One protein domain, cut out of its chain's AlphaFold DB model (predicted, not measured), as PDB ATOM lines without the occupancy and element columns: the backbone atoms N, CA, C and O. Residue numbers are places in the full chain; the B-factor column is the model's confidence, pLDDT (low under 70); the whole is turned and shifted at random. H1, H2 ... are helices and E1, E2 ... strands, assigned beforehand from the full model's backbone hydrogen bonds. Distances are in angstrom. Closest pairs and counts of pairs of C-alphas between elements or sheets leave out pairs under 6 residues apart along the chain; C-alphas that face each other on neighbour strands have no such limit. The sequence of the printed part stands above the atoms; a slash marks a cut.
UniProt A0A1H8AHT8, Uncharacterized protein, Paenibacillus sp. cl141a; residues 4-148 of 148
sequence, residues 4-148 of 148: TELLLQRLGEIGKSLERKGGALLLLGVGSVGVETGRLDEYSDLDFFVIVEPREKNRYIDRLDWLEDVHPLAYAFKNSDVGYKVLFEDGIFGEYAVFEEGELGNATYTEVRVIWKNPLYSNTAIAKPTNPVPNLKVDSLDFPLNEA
ATOM      1  N   THR A   4     -30.604  25.385  -2.145       95.56
ATOM      2  CA  THR A   4     -29.900  25.894  -3.330       95.56
ATOM      3  C   THR A   4     -30.489  27.206  -3.858       95.56
ATOM      4  O   THR A   4     -29.746  28.123  -4.196       95.56
ATOM      5  N   GLU A   5     -31.816  27.345  -3.873       95.31
ATOM      6  CA  GLU A   5     -32.494  28.596  -4.242       95.31
ATOM      7  C   GLU A   5     -32.161  29.714  -3.251       95.31
ATOM      8  O   GLU A   5     -31.885  30.840  -3.669       95.31
ATOM      9  N   LEU A   6     -32.125  29.392  -1.954       96.62
ATOM     10  CA  LEU A   6     -31.770  30.342  -0.902       96.62
ATOM     11  C   LEU A   6     -30.331  30.852  -1.060       96.62
ATOM     12  O   LEU A   6     -30.105  32.051  -0.937       96.62
ATOM     13  N   LEU A   7     -29.371  29.981  -1.394       97.31
ATOM     14  CA  LEU A   7     -27.976  30.374  -1.653       97.31
ATOM     15  C   LEU A   7     -27.868  31.352  -2.836       97.31
ATOM     16  O   LEU A   7     -27.187  32.376  -2.761       97.31
ATOM     17  N   LEU A   8     -28.586  31.080  -3.928       95.81
ATOM     18  CA  LEU A   8     -28.594  31.962  -5.098       95.81
ATOM     19  C   LEU A   8     -29.307  33.289  -4.820       95.81
ATOM     20  O   LEU A   8     -28.841  34.343  -5.263       95.81
ATOM     21  N   GLN A   9     -30.411  33.252  -4.071       97.31
ATOM     22  CA  GLN A   9     -31.109  34.453  -3.621       97.31
ATOM     23  C   GLN A   9     -30.191  35.306  -2.744       97.31
ATOM     24  O   GLN A   9     -30.077  36.510  -2.979       97.31
ATOM     25  N   ARG A  10     -29.490  34.678  -1.799       98.12
ATOM     26  CA  ARG A  10     -28.559  35.329  -0.881       98.12
ATOM     27  C   ARG A  10     -27.482  36.117  -1.623       98.12
ATOM     28  O   ARG A  10     -27.268  37.289  -1.328       98.12
ATOM     29  N   LEU A  11     -26.863  35.517  -2.639       98.00
ATOM     30  CA  LEU A  11     -25.895  36.206  -3.499       98.00
ATOM     31  C   LEU A  11     -26.515  37.399  -4.243       98.00
ATOM     32  O   LEU A  11     -25.899  38.461  -4.347       98.00
ATOM     33  N   GLY A  12     -27.752  37.265  -4.722       98.06
ATOM     34  CA  GLY A  12     -28.477  38.376  -5.342       98.06
ATOM     35  C   GLY A  12     -28.749  39.533  -4.372       98.06
ATOM     36  O   GLY A  12     -28.643  40.701  -4.749       98.06
ATOM     37  N   GLU A  13     -29.081  39.235  -3.118       98.62
ATOM     38  CA  GLU A  13     -29.308  40.245  -2.079       98.62
ATOM     39  C   GLU A  13     -28.010  40.939  -1.653       98.62
ATOM     40  O   GLU A  13     -28.009  42.162  -1.486       98.62
ATOM     41  N   ILE A  14     -26.901  40.196  -1.579       98.75
ATOM     42  CA  ILE A  14     -25.555  40.754  -1.397       98.75
ATOM     43  C   ILE A  14     -25.234  41.738  -2.525       98.75
ATOM     44  O   ILE A  14     -24.848  42.869  -2.247       98.75
ATOM     45  N   GLY A  15     -25.484  41.373  -3.788       98.31
ATOM     46  CA  GLY A  15     -25.289  42.276  -4.929       98.31
ATOM     47  C   GLY A  15     -26.066  43.591  -4.793       98.31
ATOM     48  O   GLY A  15     -25.512  44.673  -4.973       98.31
ATOM     49  N   LYS A  16     -27.335  43.520  -4.372       98.44
ATOM     50  CA  LYS A  16     -28.151  44.716  -4.091       98.44
ATOM     51  C   LYS A  16     -27.625  45.525  -2.904       98.44
ATOM     52  O   LYS A  16     -27.820  46.737  -2.862       98.44
ATOM     53  N   SER A  17     -27.044  44.872  -1.901       98.56
ATOM     54  CA  SER A  17     -26.429  45.548  -0.754       98.56
ATOM     55  C   SER A  17     -25.195  46.339  -1.181       98.56
ATOM     56  O   SER A  17     -25.107  47.531  -0.891       98.56
ATOM     57  N   LEU A  18     -24.313  45.719  -1.971       98.44
ATOM     58  CA  LEU A  18     -23.144  46.366  -2.575       98.44
ATOM     59  C   LEU A  18     -23.536  47.603  -3.394       98.44
ATOM     60  O   LEU A  18     -22.942  48.668  -3.233       98.44
ATOM     61  N   GLU A  19     -24.593  47.497  -4.203       97.81
ATOM     62  CA  GLU A  19     -25.131  48.627  -4.968       97.81
ATOM     63  C   GLU A  19     -25.519  49.811  -4.073       97.81
ATOM     64  O   GLU A  19     -25.180  50.954  -4.374       97.81
ATOM     65  N   ARG A  20     -26.190  49.550  -2.943       97.81
ATOM     66  CA  ARG A  20     -26.603  50.600  -1.997       97.81
ATOM     67  C   ARG A  20     -25.427  51.228  -1.252       97.81
ATOM     68  O   ARG A  20     -25.506  52.403  -0.903       97.81
ATOM     69  N   LYS A  21     -24.377  50.457  -0.956       97.56
ATOM     70  CA  LYS A  21     -23.196  50.944  -0.221       97.56
ATOM     71  C   LYS A  21     -22.260  51.773  -1.101       97.56
ATOM     72  O   LYS A  21     -21.603  52.667  -0.572       97.56
ATOM     73  N   GLY A  22     -22.255  51.527  -2.413       96.94
ATOM     74  CA  GLY A  22     -21.410  52.233  -3.378       96.94
ATOM     75  C   GLY A  22     -19.938  51.810  -3.308       96.94
ATOM     76  O   GLY A  22     -19.522  51.121  -2.383       96.94
ATOM     77  N   GLY A  23     -19.134  52.163  -4.310       96.19
ATOM     78  CA  GLY A  23     -17.720  51.766  -4.372       96.19
ATOM     79  C   GLY A  23     -17.476  50.309  -4.789       96.19
ATOM     80  O   GLY A  23     -16.335  49.917  -4.998       96.19
ATOM     81  N   ALA A  24     -18.523  49.494  -4.954       97.31
ATOM     82  CA  ALA A  24     -18.433  48.163  -5.547       97.31
ATOM     83  C   ALA A  24     -18.711  48.202  -7.061       97.31
ATOM     84  O   ALA A  24     -19.576  48.939  -7.545       97.31
ATOM     85  N   LEU A  25     -17.997  47.362  -7.806       95.44
ATOM     86  CA  LEU A  25     -18.066  47.232  -9.261       95.44
ATOM     87  C   LEU A  25     -18.711  45.911  -9.686       95.44
ATOM     88  O   LEU A  25     -19.537  45.897 -10.602       95.44
ATOM     89  N   LEU A  26     -18.342  44.803  -9.034       94.56
ATOM     90  CA  LEU A  26     -18.844  43.465  -9.350       94.56
ATOM     91  C   LEU A  26     -19.005  42.595  -8.109       94.56
ATOM     92  O   LEU A  26     -18.235  42.699  -7.157       94.56
ATOM     93  N   LEU A  27     -19.936  41.651  -8.218       96.50
ATOM     94  CA  LEU A  27     -20.019  40.459  -7.388       96.50
ATOM     95  C   LEU A  27     -19.893  39.230  -8.289       96.50
ATOM     96  O   LEU A  27     -20.690  39.047  -9.216       96.50
ATOM     97  N   LEU A  28     -18.897  38.396  -8.015       93.06
ATOM     98  CA  LEU A  28     -18.545  37.229  -8.815       93.06
ATOM     99  C   LEU A  28     -18.686  35.969  -7.963       93.06
ATOM    100  O   LEU A  28     -18.000  35.852  -6.962       93.06
ATOM    101  N   GLY A  29     -19.538  35.027  -8.353       93.12
ATOM    102  CA  GLY A  29     -19.591  33.703  -7.732       93.12
ATOM    103  C   GLY A  29     -18.526  32.787  -8.329       93.12
ATOM    104  O   GLY A  29     -18.287  32.835  -9.541       93.12
ATOM    105  N   VAL A  30     -17.922  31.937  -7.503       90.44
ATOM    106  CA  VAL A  30     -16.992  30.874  -7.926       90.44
ATOM    107  C   VAL A  30     -17.473  29.513  -7.420       90.44
ATOM    108  O   VAL A  30     -18.489  29.423  -6.733       90.44
ATOM    109  N   GLY A  31     -16.812  28.434  -7.843       89.06
ATOM    110  CA  GLY A  31     -17.181  27.081  -7.425       89.06
ATOM    111  C   GLY A  31     -18.635  26.733  -7.767       89.06
ATOM    112  O   GLY A  31     -19.115  27.032  -8.866       89.06
ATOM    113  N   SER A  32     -19.342  26.118  -6.814       91.81
ATOM    114  CA  SER A  32     -20.721  25.627  -6.985       91.81
ATOM    115  C   SER A  32     -21.742  26.749  -7.200       91.81
ATOM    116  O   SER A  32     -22.714  26.576  -7.933       91.81
ATOM    117  N   VAL A  33     -21.516  27.931  -6.625       91.19
ATOM    118  CA  VAL A  33     -22.347  29.122  -6.867       91.19
ATOM    119  C   VAL A  33     -21.873  29.948  -8.072       91.19
ATOM    120  O   VAL A  33     -22.573  30.863  -8.518       91.19
ATOM    121  N   GLY A  34     -20.712  29.596  -8.628       89.12
ATOM    122  CA  GLY A  34     -20.108  30.143  -9.837       89.12
ATOM    123  C   GLY A  34     -20.581  29.453 -11.113       89.12
ATOM    124  O   GLY A  34     -21.781  29.359 -11.369       89.12
ATOM    125  N   VAL A  35     -19.637  29.037 -11.964       85.12
ATOM    126  CA  VAL A  35     -19.930  28.348 -13.236       85.12
ATOM    127  C   VAL A  35     -20.296  26.877 -13.017       85.12
ATOM    128  O   VAL A  35     -21.082  26.321 -13.784       85.12
ATOM    129  N   GLU A  36     -19.823  26.254 -11.936       86.19
ATOM    130  CA  GLU A  36     -20.066  24.841 -11.629       86.19
ATOM    131  C   GLU A  36     -21.422  24.607 -10.935       86.19
ATOM    132  O   GLU A  36     -21.532  23.783 -10.029       86.19
ATOM    133  N   THR A  37     -22.491  25.287 -11.367       85.50
ATOM    134  CA  THR A  37     -23.825  25.193 -10.734       85.50
ATOM    135  C   THR A  37     -24.427  23.792 -10.739       85.50
ATOM    136  O   THR A  37     -25.300  23.503  -9.928       85.50
ATOM    137  N   GLY A  38     -23.937  22.886 -11.590       88.50
ATOM    138  CA  GLY A  38     -24.285  21.463 -11.535       88.50
ATOM    139  C   GLY A  38     -23.819  20.748 -10.257       88.50
ATOM    140  O   GLY A  38     -24.326  19.670  -9.962       88.50
ATOM    141  N   ARG A  39     -22.879  21.335  -9.503       91.31
ATOM    142  CA  ARG A  39     -22.427  20.868  -8.183       91.31
ATOM    143  C   ARG A  39     -23.181  21.521  -7.022       91.31
ATOM    144  O   ARG A  39     -22.920  21.162  -5.883       91.31
ATOM    145  N   LEU A  40     -24.058  22.493  -7.290       94.69
ATOM    146  CA  LEU A  40     -24.784  23.210  -6.246       94.69
ATOM    147  C   LEU A  40     -25.803  22.289  -5.570       94.69
ATOM    148  O   LEU A  40     -26.723  21.782  -6.213       94.69
ATOM    149  N   ASP A  41     -25.664  22.132  -4.261       95.44
ATOM    150  CA  ASP A  41     -26.518  21.293  -3.428       95.44
ATOM    151  C   ASP A  41     -26.804  21.942  -2.061       95.44
ATOM    152  O   ASP A  41     -26.532  23.121  -1.828       95.44
ATOM    153  N   GLU A  42     -27.431  21.193  -1.155       93.56
ATOM    154  CA  GLU A  42     -27.802  21.686   0.174       93.56
ATOM    155  C   GLU A  42     -26.616  21.883   1.135       93.56
ATOM    156  O   GLU A  42     -26.773  22.569   2.147       93.56
ATOM    157  N   TYR A  43     -25.448  21.324   0.810       93.62
ATOM    158  CA  TYR A  43     -24.225  21.403   1.613       93.62
ATOM    159  C   TYR A  43     -23.247  22.456   1.090       93.62
ATOM    160  O   TYR A  43     -22.209  22.687   1.704       93.62
ATOM    161  N   SER A  44     -23.582  23.091  -0.032       95.62
ATOM    162  CA  SER A  44     -22.791  24.153  -0.633       95.62
ATOM    163  C   SER A  44     -22.790  25.422   0.225       95.62
ATOM    164  O   SER A  44     -23.789  25.790   0.852       95.62
ATOM    165  N   ASP A  45     -21.664  26.114   0.197       95.69
ATOM    166  CA  ASP A  45     -21.432  27.436   0.753       95.69
ATOM    167  C   ASP A  45     -21.480  28.522  -0.331       95.69
ATOM    168  O   ASP A  45     -21.836  28.287  -1.492       95.69
ATOM    169  N   LEU A  46     -21.210  29.759   0.082       97.31
ATOM    170  CA  LEU A  46     -21.098  30.908  -0.801       97.31
ATOM    171  C   LEU A  46     -19.635  31.289  -1.000       97.31
ATOM    172  O   LEU A  46     -19.106  32.065  -0.209       97.31
ATOM    173  N   ASP A  47     -19.033  30.837  -2.094       94.69
ATOM    174  CA  ASP A  47     -17.731  31.334  -2.535       94.69
ATOM    175  C   ASP A  47     -17.891  32.491  -3.524       94.69
ATOM    176  O   ASP A  47     -18.469  32.335  -4.612       94.69
ATOM    177  N   PHE A  48     -17.370  33.671  -3.186       95.69
ATOM    178  CA  PHE A  48     -17.495  34.823  -4.076       95.69
ATOM    179  C   PHE A  48     -16.385  35.871  -3.949       95.69
ATOM    180  O   PHE A  48     -15.728  36.029  -2.927       95.69
ATOM    181  N   PHE A  49     -16.207  36.658  -5.008       94.44
ATOM    182  CA  PHE A  49     -15.342  37.830  -5.017       94.44
ATOM    183  C   PHE A  49     -16.151  39.112  -5.138       94.44
ATOM    184  O   PHE A  49     -17.113  39.188  -5.909       94.44
ATOM    185  N   VAL A  50     -15.712  40.141  -4.419       96.25
ATOM    186  CA  VAL A  50     -16.201  41.512  -4.572       96.25
ATOM    187  C   VAL A  50     -15.108  42.324  -5.244       96.25
ATOM    188  O   VAL A  50     -14.001  42.445  -4.722       96.25
ATOM    189  N   ILE A  51     -15.418  42.887  -6.408       94.25
ATOM    190  CA  ILE A  51     -14.518  43.820  -7.081       94.25
ATOM    191  C   ILE A  51     -14.974  45.223  -6.739       94.25
ATOM    192  O   ILE A  51     -16.146  45.545  -6.936       94.25
ATOM    193  N   VAL A  52     -14.057  46.046  -6.252       96.25
ATOM    194  CA  VAL A  52     -14.329  47.407  -5.792       96.25
ATOM    195  C   VAL A  52     -13.529  48.437  -6.579       96.25
ATOM    196  O   VAL A  52     -12.564  48.119  -7.281       96.25
ATOM    197  N   GLU A  53     -13.962  49.685  -6.476       95.19
ATOM    198  CA  GLU A  53     -13.252  50.839  -7.006       95.19
ATOM    199  C   GLU A  53     -11.865  50.978  -6.352       95.19
ATOM    200  O   GLU A  53     -11.650  50.522  -5.221       95.19
ATOM    201  N   PRO A  54     -10.899  51.621  -7.032       93.19
ATOM    202  CA  PRO A  54      -9.604  51.904  -6.432       93.19
ATOM    203  C   PRO A  54      -9.760  52.623  -5.089       93.19
ATOM    204  O   PRO A  54     -10.463  53.630  -5.001       93.19
ATOM    205  N   ARG A  55      -9.029  52.159  -4.069       94.50
ATOM    206  CA  ARG A  55      -9.018  52.663  -2.684       94.50
ATOM    207  C   ARG A  55     -10.234  52.285  -1.830       94.50
ATOM    208  O   ARG A  55     -10.269  52.674  -0.663       94.50
ATOM    209  N   GLU A  56     -11.179  51.496  -2.344       97.00
ATOM    210  CA  GLU A  56     -12.346  51.018  -1.584       97.00
ATOM    211  C   GLU A  56     -12.127  49.644  -0.927       97.00
ATOM    212  O   GLU A  56     -12.958  49.184  -0.151       97.00
ATOM    213  N   LYS A  57     -10.996  48.964  -1.154       95.19
ATOM    214  CA  LYS A  57     -10.763  47.614  -0.600       95.19
ATOM    215  C   LYS A  57     -10.924  47.554   0.920       95.19
ATOM    216  O   LYS A  57     -11.705  46.755   1.435       95.19
ATOM    217  N   ASN A  58     -10.270  48.462   1.643       95.88
ATOM    218  CA  ASN A  58     -10.341  48.504   3.106       95.88
ATOM    219  C   ASN A  58     -11.761  48.801   3.613       95.88
ATOM    220  O   ASN A  58     -12.155  48.293   4.657       95.88
ATOM    221  N   ARG A  59     -12.588  49.541   2.856       97.38
ATOM    222  CA  ARG A  59     -13.996  49.782   3.216       97.38
ATOM    223  C   ARG A  59     -14.775  48.476   3.363       97.38
ATOM    224  O   ARG A  59     -15.623  48.395   4.252       97.38
ATOM    225  N   TYR A  60     -14.516  47.513   2.488       97.56
ATOM    226  CA  TYR A  60     -15.230  46.240   2.419       97.56
ATOM    227  C   TYR A  60     -14.571  45.124   3.242       97.56
ATOM    228  O   TYR A  60     -15.235  44.147   3.584       97.56
ATOM    229  N   ILE A  61     -13.295  45.291   3.604       97.19
ATOM    230  CA  ILE A  61     -12.567  44.408   4.527       97.19
ATOM    231  C   ILE A  61     -12.806  44.786   5.992       97.19
ATOM    232  O   ILE A  61     -13.007  43.904   6.823       97.19
ATOM    233  N   ASP A  62     -12.795  46.076   6.325       96.94
ATOM    234  CA  ASP A  62     -12.830  46.535   7.721       96.94
ATOM    235  C   ASP A  62     -14.259  46.691   8.261       96.94
ATOM    236  O   ASP A  62     -14.464  46.846   9.464       96.94
ATOM    237  N   ARG A  63     -15.264  46.693   7.377       97.69
ATOM    238  CA  ARG A  63     -16.677  46.861   7.736       97.69
ATOM    239  C   ARG A  63     -17.541  45.847   6.998       97.69
ATOM    240  O   ARG A  63     -17.655  45.901   5.775       97.69
ATOM    241  N   LEU A  64     -18.181  44.969   7.766       98.38
ATOM    242  CA  LEU A  64     -19.036  43.881   7.272       98.38
ATOM    243  C   LEU A  64     -20.516  44.277   7.151       98.38
ATOM    244  O   LEU A  64     -21.363  43.439   6.858       98.38
ATOM    245  N   ASP A  65     -20.826  45.565   7.309       98.31
ATOM    246  CA  ASP A  65     -22.190  46.107   7.293       98.31
ATOM    247  C   ASP A  65     -22.951  45.806   5.991       98.31
ATOM    248  O   ASP A  65     -24.173  45.731   5.978       98.31
ATOM    249  N   TRP A  66     -22.245  45.610   4.879       98.38
ATOM    250  CA  TRP A  66     -22.839  45.209   3.602       98.38
ATOM    251  C   TRP A  66     -23.332  43.753   3.587       98.38
ATOM    252  O   TRP A  66     -24.239  43.451   2.812       98.38
ATOM    253  N   LEU A  67     -22.786  42.874   4.433       98.62
ATOM    254  CA  LEU A  67     -23.284  41.514   4.660       98.62
ATOM    255  C   LEU A  67     -24.354  41.498   5.754       98.62
ATOM    256  O   LEU A  67     -25.404  40.891   5.565       98.62
ATOM    257  N   GLU A  68     -24.120  42.209   6.860       98.38
ATOM    258  CA  GLU A  68     -25.052  42.256   7.995       98.38
ATOM    259  C   GLU A  68     -26.401  42.900   7.631       98.38
ATOM    260  O   GLU A  68     -27.441  42.456   8.113       98.38
ATOM    261  N   ASP A  69     -26.411  43.870   6.707       97.50
ATOM    262  CA  ASP A  69     -27.641  44.447   6.144       97.50
ATOM    263  C   ASP A  69     -28.465  43.437   5.324       97.50
ATOM    264  O   ASP A  69     -29.655  43.656   5.085       97.50
ATOM    265  N   VAL A  70     -27.838  42.364   4.831       98.38
ATOM    266  CA  VAL A  70     -28.522  41.279   4.109       98.38
ATOM    267  C   VAL A  70     -29.110  40.299   5.117       98.38
ATOM    268  O   VAL A  70     -30.275  39.928   5.008       98.38
ATOM    269  N   HIS A  71     -28.309  39.878   6.097       98.56
ATOM    270  CA  HIS A  71     -28.753  39.142   7.282       98.56
ATOM    271  C   HIS A  71     -27.643  39.145   8.334       98.56
ATOM    272  O   HIS A  71     -26.469  39.115   7.957       98.56
ATOM    273  N   PRO A  72     -27.989  39.070   9.628       98.56
ATOM    274  CA  PRO A  72     -27.012  38.972  10.702       98.56
ATOM    275  C   PRO A  72     -25.989  37.848  10.513       98.56
ATOM    276  O   PRO A  72     -26.335  36.734  10.089       98.56
ATOM    277  N   LEU A  73     -24.741  38.156  10.868       98.56
ATOM    278  CA  LEU A  73     -23.633  37.214  10.947       98.56
ATOM    279  C   LEU A  73     -23.551  36.642  12.366       98.56
ATOM    280  O   LEU A  73     -23.412  37.382  13.334       98.56
ATOM    281  N   ALA A  74     -23.586  35.318  12.482       98.31
ATOM    282  CA  ALA A  74     -23.288  34.612  13.724       98.31
ATOM    283  C   ALA A  74     -21.774  34.539  13.985       98.31
ATOM    284  O   ALA A  74     -21.341  34.466  15.135       98.31
ATOM    285  N   TYR A  75     -20.969  34.527  12.917       97.94
ATOM    286  CA  TYR A  75     -19.514  34.456  12.999       97.94
ATOM    287  C   TYR A  75     -18.845  35.107  11.787       97.94
ATOM    288  O   TYR A  75     -19.356  35.034  10.668       97.94
ATOM    289  N   ALA A  76     -17.675  35.705  12.006       97.38
ATOM    290  CA  ALA A  76     -16.814  36.227  10.955       97.38
ATOM    291  C   ALA A  76     -15.345  36.059  11.353       97.38
ATOM    292  O   ALA A  76     -14.942  36.443  12.452       97.38
ATOM    293  N   PHE A  77     -14.542  35.518  10.445       95.31
ATOM    294  CA  PHE A  77     -13.116  35.304  10.639       95.31
ATOM    295  C   PHE A  77     -12.339  35.792   9.419       95.31
ATOM    296  O   PHE A  77     -12.527  35.285   8.313       95.31
ATOM    297  N   LYS A  78     -11.453  36.771   9.628       94.50
ATOM    298  CA  LYS A  78     -10.556  37.293   8.593       94.50
ATOM    299  C   LYS A  78      -9.454  36.267   8.315       94.50
ATOM    300  O   LYS A  78      -8.389  36.317   8.926       94.50
ATOM    301  N   ASN A  79      -9.723  35.312   7.427       85.62
ATOM    302  CA  ASN A  79      -8.799  34.223   7.110       85.62
ATOM    303  C   ASN A  79      -7.627  34.664   6.219       85.62
ATOM    304  O   ASN A  79      -6.627  33.955   6.134       85.62
ATOM    305  N   SER A  80      -7.722  35.827   5.571       88.06
ATOM    306  CA  SER A  80      -6.627  36.418   4.799       88.06
ATOM    307  C   SER A  80      -6.680  37.947   4.818       88.06
ATOM    308  O   SER A  80      -7.682  38.551   5.198       88.06
ATOM    309  N   ASP A  81      -5.623  38.607   4.342       89.56
ATOM    310  CA  ASP A  81      -5.614  40.072   4.209       89.56
ATOM    311  C   ASP A  81      -6.683  40.606   3.251       89.56
ATOM    312  O   ASP A  81      -7.044  41.783   3.314       89.56
ATOM    313  N   VAL A  82      -7.201  39.740   2.380       90.81
ATOM    314  CA  VAL A  82      -8.145  40.095   1.324       90.81
ATOM    315  C   VAL A  82      -9.538  39.531   1.557       90.81
ATOM    316  O   VAL A  82     -10.391  39.763   0.712       90.81
ATOM    317  N   GLY A  83      -9.806  38.810   2.648       93.62
ATOM    318  CA  GLY A  83     -11.040  38.037   2.732       93.62
ATOM    319  C   GLY A  83     -11.404  37.487   4.102       93.62
ATOM    320  O   GLY A  83     -10.611  37.529   5.046       93.62
ATOM    321  N   TYR A  84     -12.637  36.993   4.177       97.62
ATOM    322  CA  TYR A  84     -13.210  36.388   5.372       97.62
ATOM    323  C   TYR A  84     -13.913  35.074   5.043       97.62
ATOM    324  O   TYR A  84     -14.528  34.926   3.986       97.62
ATOM    325  N   LYS A  85     -13.934  34.198   6.045       97.81
ATOM    326  CA  LYS A  85     -14.953  33.168   6.229       97.81
ATOM    327  C   LYS A  85     -16.051  33.725   7.136       97.81
ATOM    328  O   LYS A  85     -15.755  34.306   8.183       97.81
ATOM    329  N   VAL A  86     -17.312  33.567   6.749       98.19
ATOM    330  CA  VAL A  86     -18.480  34.091   7.468       98.19
ATOM    331  C   VAL A  86     -19.563  33.030   7.624       98.19
ATOM    332  O   VAL A  86     -19.759  32.183   6.756       98.19
ATOM    333  N   LEU A  87     -20.295  33.099   8.733       98.44
ATOM    334  CA  LEU A  87     -21.477  32.284   8.994       98.44
ATOM    335  C   LEU A  87     -22.649  33.211   9.305       98.44
ATOM    336  O   LEU A  87     -22.610  33.957  10.283       98.44
ATOM    337  N   PHE A  88     -23.696  33.151   8.491       98.50
ATOM    338  CA  PHE A  88     -24.958  33.833   8.757       98.50
ATOM    339  C   PHE A  88     -25.752  33.103   9.851       98.50
ATOM    340  O   PHE A  88     -25.646  31.885  10.002       98.50
ATOM    341  N   GLU A  89     -26.586  33.828  10.599       98.44
ATOM    342  CA  GLU A  89     -27.436  33.238  11.651       98.44
ATOM    343  C   GLU A  89     -28.439  32.184  11.133       98.44
ATOM    344  O   GLU A  89     -28.890  31.338  11.903       98.44
ATOM    345  N   ASP A  90     -28.761  32.177   9.835       96.94
ATOM    346  CA  ASP A  90     -29.587  31.143   9.185       96.94
ATOM    347  C   ASP A  90     -28.781  29.898   8.751       96.94
ATOM    348  O   ASP A  90     -29.294  28.993   8.080       96.94
ATOM    349  N   GLY A  91     -27.510  29.834   9.151       96.81
ATOM    350  CA  GLY A  91     -26.616  28.708   8.920       96.81
ATOM    351  C   GLY A  91     -26.036  28.651   7.511       96.81
ATOM    352  O   GLY A  91     -25.547  27.592   7.119       96.81
ATOM    353  N   ILE A  92     -26.121  29.722   6.717       97.81
ATOM    354  CA  ILE A  92     -25.392  29.819   5.446       97.81
ATOM    355  C   ILE A  92     -23.937  30.175   5.740       97.81
ATOM    356  O   ILE A  92     -23.655  31.186   6.383       97.81
ATOM    357  N   PHE A  93     -23.017  29.348   5.257       98.06
ATOM    358  CA  PHE A  93     -21.587  29.628   5.291       98.06
ATOM    359  C   PHE A  93     -21.157  30.319   3.995       98.06
ATOM    360  O   PHE A  93     -21.739  30.075   2.935       98.06
ATOM    361  N   GLY A  94     -20.153  31.185   4.072       97.31
ATOM    362  CA  GLY A  94     -19.548  31.791   2.898       97.31
ATOM    363  C   GLY A  94     -18.087  32.142   3.110       97.31
ATOM    364  O   GLY A  94     -17.666  32.471   4.218       97.31
ATOM    365  N   GLU A  95     -17.333  32.121   2.025       96.94
ATOM    366  CA  GLU A  95     -15.972  32.620   1.946       96.94
ATOM    367  C   GLU A  95     -15.903  33.669   0.838       96.94
ATOM    368  O   GLU A  95     -16.437  33.496  -0.261       96.94
ATOM    369  N   TYR A  96     -15.268  34.802   1.129       96.19
ATOM    370  CA  TYR A  96     -15.118  35.843   0.126       96.19
ATOM    371  C   TYR A  96     -13.770  36.529   0.164       96.19
ATOM    372  O   TYR A  96     -13.134  36.635   1.211       96.19
ATOM    373  N   ALA A  97     -13.388  37.077  -0.990       94.25
ATOM    374  CA  ALA A  97     -12.254  37.980  -1.122       94.25
ATOM    375  C   ALA A  97     -12.635  39.285  -1.838       94.25
ATOM    376  O   ALA A  97     -13.490  39.307  -2.727       94.25
ATOM    377  N   VAL A  98     -11.997  40.382  -1.440       95.12
ATOM    378  CA  VAL A  98     -12.184  41.725  -1.993       95.12
ATOM    379  C   VAL A  98     -10.943  42.128  -2.775       95.12
ATOM    380  O   VAL A  98      -9.825  42.089  -2.254       95.12
ATOM    381  N   PHE A  99     -11.156  42.581  -4.006       92.75
ATOM    382  CA  PHE A  99     -10.099  43.056  -4.889       92.75
ATOM    383  C   PHE A  99     -10.444  44.418  -5.480       92.75
ATOM    384  O   PHE A  99     -11.601  44.689  -5.794       92.75
ATOM    385  N   GLU A 100      -9.447  45.268  -5.688       92.81
ATOM    386  CA  GLU A 100      -9.606  46.451  -6.536       92.81
ATOM    387  C   GLU A 100      -9.582  46.060  -8.019       92.81
ATOM    388  O   GLU A 100      -8.990  45.049  -8.404       92.81
ATOM    389  N   GLU A 101     -10.169  46.889  -8.888       86.00
ATOM    390  CA  GLU A 101     -10.171  46.640 -10.339       86.00
ATOM    391  C   GLU A 101      -8.764  46.374 -10.907       86.00
ATOM    392  O   GLU A 101      -8.580  45.463 -11.711       86.00
ATOM    393  N   GLY A 102      -7.749  47.123 -10.462       82.88
ATOM    394  CA  GLY A 102      -6.365  46.943 -10.918       82.88
ATOM    395  C   GLY A 102      -5.738  45.606 -10.503       82.88
ATOM    396  O   GLY A 102      -4.780  45.155 -11.131       82.88
ATOM    397  N   GLU A 103      -6.284  44.948  -9.479       82.75
ATOM    398  CA  GLU A 103      -5.822  43.642  -9.008       82.75
ATOM    399  C   GLU A 103      -6.375  42.501  -9.882       82.75
ATOM    400  O   GLU A 103      -5.729  41.461  -9.979       82.75
ATOM    401  N   LEU A 104      -7.490  42.705 -10.604       68.81
ATOM    402  CA  LEU A 104      -8.084  41.697 -11.500       68.81
ATOM    403  C   LEU A 104      -7.135  41.241 -12.612       68.81
ATOM    404  O   LEU A 104      -7.143  40.068 -12.973       68.81
ATOM    405  N   GLY A 105      -6.307  42.144 -13.149       59.75
ATOM    406  CA  GLY A 105      -5.332  41.807 -14.196       59.75
ATOM    407  C   GLY A 105      -4.237  40.842 -13.728       59.75
ATOM    408  O   GLY A 105      -3.618  40.170 -14.550       59.75
ATOM    409  N   ASN A 106      -4.027  40.755 -12.411       55.00
ATOM    410  CA  ASN A 106      -3.064  39.863 -11.767       55.00
ATOM    411  C   ASN A 106      -3.740  38.725 -10.984       55.00
ATOM    412  O   ASN A 106      -3.053  37.807 -10.541       55.00
ATOM    413  N   ALA A 107      -5.059  38.787 -10.788       51.28
ATOM    414  CA  ALA A 107      -5.807  37.815 -10.011       51.28
ATOM    415  C   ALA A 107      -6.041  36.536 -10.821       51.28
ATOM    416  O   ALA A 107      -6.503  36.553 -11.963       51.28
ATOM    417  N   THR A 108      -5.755  35.403 -10.192       54.75
ATOM    418  CA  THR A 108      -6.040  34.086 -10.749       54.75
ATOM    419  C   THR A 108      -7.375  33.602 -10.233       54.75
ATOM    420  O   THR A 108      -7.493  33.231  -9.068       54.75
ATOM    421  N   TYR A 109      -8.378  33.573 -11.098       59.62
ATOM    422  CA  TYR A 109      -9.672  32.998 -10.768       59.62
ATOM    423  C   TYR A 109     -10.113  32.054 -11.880       59.62
ATOM    424  O   TYR A 109     -10.158  32.423 -13.046       59.62
ATOM    425  N   THR A 110     -10.422  30.809 -11.547       56.16
ATOM    426  CA  THR A 110     -10.991  29.867 -12.515       56.16
ATOM    427  C   THR A 110     -12.477  30.194 -12.654       56.16
ATOM    428  O   THR A 110     -13.168  30.271 -11.647       56.16
ATOM    429  N   GLU A 111     -12.940  30.459 -13.879       70.25
ATOM    430  CA  GLU A 111     -14.358  30.516 -14.283       70.25
ATOM    431  C   GLU A 111     -15.344  31.126 -13.258       70.25
ATOM    432  O   GLU A 111     -15.998  30.439 -12.475       70.25
ATOM    433  N   VAL A 112     -15.496  32.452 -13.308       82.81
ATOM    434  CA  VAL A 112     -16.440  33.207 -12.466       82.81
ATOM    435  C   VAL A 112     -17.816  33.348 -13.117       82.81
ATOM    436  O   VAL A 112     -17.935  33.552 -14.327       82.81
ATOM    437  N   ARG A 113     -18.872  33.350 -12.298       89.38
ATOM    438  CA  ARG A 113     -20.219  33.775 -12.701       89.38
ATOM    439  C   ARG A 113     -20.486  35.185 -12.195       89.38
ATOM    440  O   ARG A 113     -20.420  35.438 -10.998       89.38
ATOM    441  N   VAL A 114     -20.855  36.101 -13.087       91.44
ATOM    442  CA  VAL A 114     -21.289  37.445 -12.677       91.44
ATOM    443  C   VAL A 114     -22.655  37.341 -11.998       91.44
ATOM    444  O   VAL A 114     -23.639  36.963 -12.631       91.44
ATOM    445  N   ILE A 115     -22.709  37.665 -10.708       95.12
ATOM    446  CA  ILE A 115     -23.948  37.712  -9.919       95.12
ATOM    447  C   ILE A 115     -24.570  39.102 -10.010       95.12
ATOM    448  O   ILE A 115     -25.771  39.244 -10.230       95.12
ATOM    449  N   TRP A 116     -23.739  40.128  -9.846       96.38
ATOM    450  CA  TRP A 116     -24.137  41.524  -9.930       96.38
ATOM    451  C   TRP A 116     -23.009  42.343 -10.551       96.38
ATOM    452  O   TRP A 116     -21.825  42.038 -10.385       96.38
ATOM    453  N   LYS A 117     -23.398  43.383 -11.283       94.56
ATOM    454  CA  LYS A 117     -22.497  44.347 -11.899       94.56
ATOM    455  C   LYS A 117     -23.080  45.736 -11.713       94.56
ATOM    456  O   LYS A 117     -24.247  45.957 -12.031       94.56
ATOM    457  N   ASN A 118     -22.245  46.664 -11.262       95.00
ATOM    458  CA  ASN A 118     -22.603  48.068 -11.183       95.00
ATOM    459  C   ASN A 118     -23.021  48.574 -12.584       95.00
ATOM    460  O   ASN A 118     -22.238  48.435 -13.531       95.00
ATOM    461  N   PRO A 119     -24.223  49.161 -12.751       90.88
ATOM    462  CA  PRO A 119     -24.708  49.627 -14.052       90.88
ATOM    463  C   PRO A 119     -23.814  50.676 -14.725       90.88
ATOM    464  O   PRO A 119     -23.810  50.783 -15.950       90.88
ATOM    465  N   LEU A 120     -23.055  51.445 -13.938       90.00
ATOM    466  CA  LEU A 120     -22.145  52.481 -14.434       90.00
ATOM    467  C   LEU A 120     -20.767  51.929 -14.822       90.00
ATOM    468  O   LEU A 120     -19.962  52.635 -15.428       90.00
ATOM    469  N   TYR A 121     -20.486  50.667 -14.499       88.62
ATOM    470  CA  TYR A 121     -19.196  50.053 -14.756       88.62
ATOM    471  C   TYR A 121     -19.105  49.529 -16.195       88.62
ATOM    472  O   TYR A 121     -19.809  48.603 -16.606       88.62
ATOM    473  N   SER A 122     -18.224  50.120 -16.997       82.69
ATOM    474  CA  SER A 122     -18.160  49.888 -18.446       82.69
ATOM    475  C   SER A 122     -17.117  48.855 -18.876       82.69
ATOM    476  O   SER A 122     -17.174  48.388 -20.013       82.69
ATOM    477  N   ASN A 123     -16.208  48.442 -17.989       78.19
ATOM    478  CA  ASN A 123     -15.184  47.459 -18.327       78.19
ATOM    479  C   ASN A 123     -15.823  46.085 -18.622       78.19
ATOM    480  O   ASN A 123     -16.664  45.574 -17.871       78.19
ATOM    481  N   THR A 124     -15.454  45.504 -19.763       66.25
ATOM    482  CA  THR A 124     -15.962  44.222 -20.274       66.25
ATOM    483  C   THR A 124     -14.896  43.124 -20.293       66.25
ATOM    484  O   THR A 124     -15.226  41.968 -20.545       66.25
ATOM    485  N   ALA A 125     -13.632  43.440 -19.985       63.66
ATOM    486  CA  ALA A 125     -12.485  42.537 -20.128       63.66
ATOM    487  C   ALA A 125     -12.336  41.490 -19.002       63.66
ATOM    488  O   ALA A 125     -11.318  40.814 -18.902       63.66
ATOM    489  N   ILE A 126     -13.353  41.314 -18.160       60.25
ATOM    490  CA  ILE A 126     -13.251  40.633 -16.854       60.25
ATOM    491  C   ILE A 126     -13.359  39.097 -16.982       60.25
ATOM    492  O   ILE A 126     -13.281  38.358 -16.006       60.25
ATOM    493  N   ALA A 127     -13.493  38.586 -18.208       49.22
ATOM    494  CA  ALA A 127     -13.845  37.194 -18.480       49.22
ATOM    495  C   ALA A 127     -12.665  36.240 -18.763       49.22
ATOM    496  O   ALA A 127     -12.924  35.085 -19.096       49.22
ATOM    497  N   LYS A 128     -11.391  36.670 -18.701       47.59
ATOM    498  CA  LYS A 128     -10.244  35.787 -19.022       47.59
ATOM    499  C   LYS A 128      -8.993  36.075 -18.171       47.59
ATOM    500  O   LYS A 128      -8.263  37.007 -18.501       47.59
ATOM    501  N   PRO A 129      -8.701  35.268 -17.140       50.19
ATOM    502  CA  PRO A 129      -7.435  35.323 -16.412       50.19
ATOM    503  C   PRO A 129      -6.336  34.558 -17.163       50.19
ATOM    504  O   PRO A 129      -6.608  33.566 -17.842       50.19
ATOM    505  N   THR A 130      -5.085  35.012 -17.050       43.59
ATOM    506  CA  THR A 130      -3.937  34.453 -17.794       43.59
ATOM    507  C   THR A 130      -2.794  33.915 -16.928       43.59
ATOM    508  O   THR A 130      -1.867  33.347 -17.493       43.59
ATOM    509  N   ASN A 131      -2.837  34.022 -15.592       41.31
ATOM    510  CA  ASN A 131      -1.690  33.701 -14.719       41.31
ATOM    511  C   ASN A 131      -2.076  32.898 -13.454       41.31
ATOM    512  O   ASN A 131      -3.241  32.957 -13.074       41.31
ATOM    513  N   PRO A 132      -1.139  32.156 -12.809       39.16
ATOM    514  CA  PRO A 132      -1.378  31.243 -11.667       39.16
ATOM    515  C   PRO A 132      -1.485  31.904 -10.266       39.16
ATOM    516  O   PRO A 132      -0.893  32.955 -10.036       39.16
ATOM    517  N   VAL A 133      -2.218  31.250  -9.337       45.81
ATOM    518  CA  VAL A 133      -2.703  31.775  -8.030       45.81
ATOM    519  C   VAL A 133      -1.564  32.122  -7.055       45.81
ATOM    520  O   VAL A 133      -0.738  31.249  -6.775       45.81
ATOM    521  N   PRO A 134      -1.532  33.329  -6.452       43.03
ATOM    522  CA  PRO A 134      -0.649  33.619  -5.326       43.03
ATOM    523  C   PRO A 134      -1.213  33.047  -4.014       43.03
ATOM    524  O   PRO A 134      -2.367  33.273  -3.659       43.03
ATOM    525  N   ASN A 135      -0.381  32.313  -3.277       45.91
ATOM    526  CA  ASN A 135      -0.727  31.731  -1.981       45.91
ATOM    527  C   ASN A 135      -0.411  32.747  -0.867       45.91
ATOM    528  O   ASN A 135       0.760  32.975  -0.564       45.91
ATOM    529  N   LEU A 136      -1.433  33.389  -0.295       52.97
ATOM    530  CA  LEU A 136      -1.293  34.345   0.811       52.97
ATOM    531  C   LEU A 136      -1.884  33.724   2.082       52.97
ATOM    532  O   LEU A 136      -3.056  33.924   2.391       52.97
ATOM    533  N   LYS A 137      -1.079  32.934   2.804       50.84
ATOM    534  CA  LYS A 137      -1.431  32.464   4.152       50.84
ATOM    535  C   LYS A 137      -0.980  33.484   5.196       50.84
ATOM    536  O   LYS A 137       0.120  34.024   5.094       50.84
ATOM    537  N   VAL A 138      -1.826  33.722   6.195       56.94
ATOM    538  CA  VAL A 138      -1.506  34.555   7.360       56.94
ATOM    539  C   VAL A 138      -0.895  33.663   8.442       56.94
ATOM    540  O   VAL A 138      -1.522  32.697   8.872       56.94
ATOM    541  N   ASP A 139       0.313  33.996   8.907       50.34
ATOM    542  CA  ASP A 139       0.961  33.328  10.043       50.34
ATOM    543  C   ASP A 139       0.321  33.793  11.368       50.34
ATOM    544  O   ASP A 139       0.782  34.731  12.018       50.34
ATOM    545  N   SER A 140      -0.776  33.148  11.777       70.25
ATOM    546  CA  SER A 140      -1.387  33.297  13.108       70.25
ATOM    547  C   SER A 140      -1.845  31.940  13.644       70.25
ATOM    548  O   SER A 140      -2.266  31.082  12.877       70.25
ATOM    549  N   LEU A 141      -1.815  31.742  14.967       69.50
ATOM    550  CA  LEU A 141      -2.373  30.541  15.611       69.50
ATOM    551  C   LEU A 141      -3.900  30.440  15.455       69.50
ATOM    552  O   LEU A 141      -4.437  29.334  15.488       69.50
ATOM    553  N   ASP A 142      -4.586  31.564  15.226       62.88
ATOM    554  CA  ASP A 142      -6.020  31.578  14.916       62.88
ATOM    555  C   ASP A 142      -6.314  30.968  13.538       62.88
ATOM    556  O   ASP A 142      -7.412  30.468  13.306       62.88
ATOM    557  N   PHE A 143      -5.340  30.975  12.623       64.88
ATOM    558  CA  PHE A 143      -5.496  30.464  11.263       64.88
ATOM    559  C   PHE A 143      -5.816  28.958  11.229       64.88
ATOM    560  O   PHE A 143      -6.906  28.619  10.770       64.88
ATOM    561  N   PRO A 144      -4.984  28.038  11.769       64.69
ATOM    562  CA  PRO A 144      -5.297  26.608  11.738       64.69
ATOM    563  C   PRO A 144      -6.542  26.234  12.557       64.69
ATOM    564  O   PRO A 144      -7.173  25.225  12.263       64.69
ATOM    565  N   LEU A 145      -6.914  27.029  13.570       72.31
ATOM    566  CA  LEU A 145      -8.111  26.783  14.383       72.31
ATOM    567  C   LEU A 145      -9.411  27.030  13.599       72.31
ATOM    568  O   LEU A 145     -10.418  26.383  13.870       72.31
ATOM    569  N   ASN A 146      -9.376  27.954  12.637       68.81
ATOM    570  CA  ASN A 146     -10.532  28.389  11.854       68.81
ATOM    571  C   ASN A 146     -10.474  27.949  10.373       68.81
ATOM    572  O   ASN A 146     -11.368  28.278   9.593       68.81
ATOM    573  N   GLU A 147      -9.414  27.244   9.956       64.56
ATOM    574  CA  GLU A 147      -9.263  26.699   8.594       64.56
ATOM    575  C   GLU A 147      -9.987  25.347   8.414       64.56
ATOM    576  O   GLU A 147     -10.279  24.994   7.273       64.56
ATOM    577  N   ALA A 148     -10.279  24.638   9.516       50.25
ATOM    578  CA  ALA A 148     -10.840  23.279   9.555       50.25
ATOM    579  C   ALA A 148     -12.286  23.149   9.049       50.25
ATOM    580  O   ALA A 148     -13.086  24.088   9.263       50.25
TER     581      ALA A 148
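Overview. This is residues 4 to 148 of the 148 residues of an uncharacterized protein of Paenibacillus sp. cl141a (UniProt A0A1H8AHT8). A strongly twisted sheet of six strands has one long helix, H1, running along one face over E2 and E1, with the short H2 on the same face over E5. From E6, at one edge of the sheet, the unnamed residues 118 to 141 run round the outside to the short H5, beside E3 at the other edge. The printed part has 145 residues with five named helices and six named strands, along the chain H1 E1 E2 H2 H3 E3 E4 E5 H4 E6 H5; the class is mixed. The sheet's order is E3, E4, E5, E2, E1, E6, with E5 and E2 parallel and the other neighbours antiparallel. The whole is compact, with a radius of gyration of the C-alphas of 14.6 A, and rounded, spanning 38 by 36 by 31 A.

Arrangement. H1, residues 4 to 21, is on the sheet at a height of 8.2 A, making two layers, a helix over one face. On the local plane it stands at 4 degrees to E1, residues 24 to 29, along the strands. E1 and E2, residues 46 to 52, are a hairpin, with N 49 and O 28 at 2.8 A. H2, residues 57 to 61, is on the same face as H1, at a height of 7.1 A over the sheet. H3, residues 65 to 68, only grazes the sheet; residues 14 to 21 of H1 touch it, the closest C-alphas being those of Ser 17 and Trp 66, 5.7 A apart. E3, residues 73 to 80, E4, residues 83 to 88, and E5, residues 93 to 100, form a meander, each strand the antiparallel neighbour of the one before; N 77 and O 85 are 2.8 A apart, N 86 and O 94 2.8 A. E5 is parallel to E2 at 20 degrees, with N 52 and O 99 at 2.8 A. H4, residues 101 to 104, is on the opposite face from H1, only just over E2, on which 3 of its C-alphas fall. E6, residues 113 to 117, is antiparallel to E1, with N 29 and O 113 at 2.8 A. E2, H2 H3, E3 and E5, H4, E6 are split strand-helix-strand units, other strands lying between their two strands; both crossovers are right-handed. H5, residues 142 to 147, only grazes the sheet; its closest C-alpha to E3 is that of Phe 143, 6.5 A from Asn 79. In H1, H2 and H5 every O i to N i+4 pair is within hydrogen-bond range; H3 and H4 are too short for one, with 0 of 1 and 1 of 1 O i to N i+3 pairs within range.

Along the chain. H1 begins at C-alpha 4, (-29.900, 25.894, -3.330), and is 26.1 A long. E2 measures 18.5 A, E3 18.1 A and E5 23.8 A. H5 ends at C-alpha 147, (-9.263, 26.699, 8.594).

Size, cuts and confidence. The C-alphas farthest apart, of Ser 122 and Leu 141, are 42.2 A apart. The printed part has no cut; the links E1 to E2 and E6 to H5 are long. The model's pLDDT is under 70 at residues 104 to 110, 124 to 139, 141 to 144 and 146 to 148.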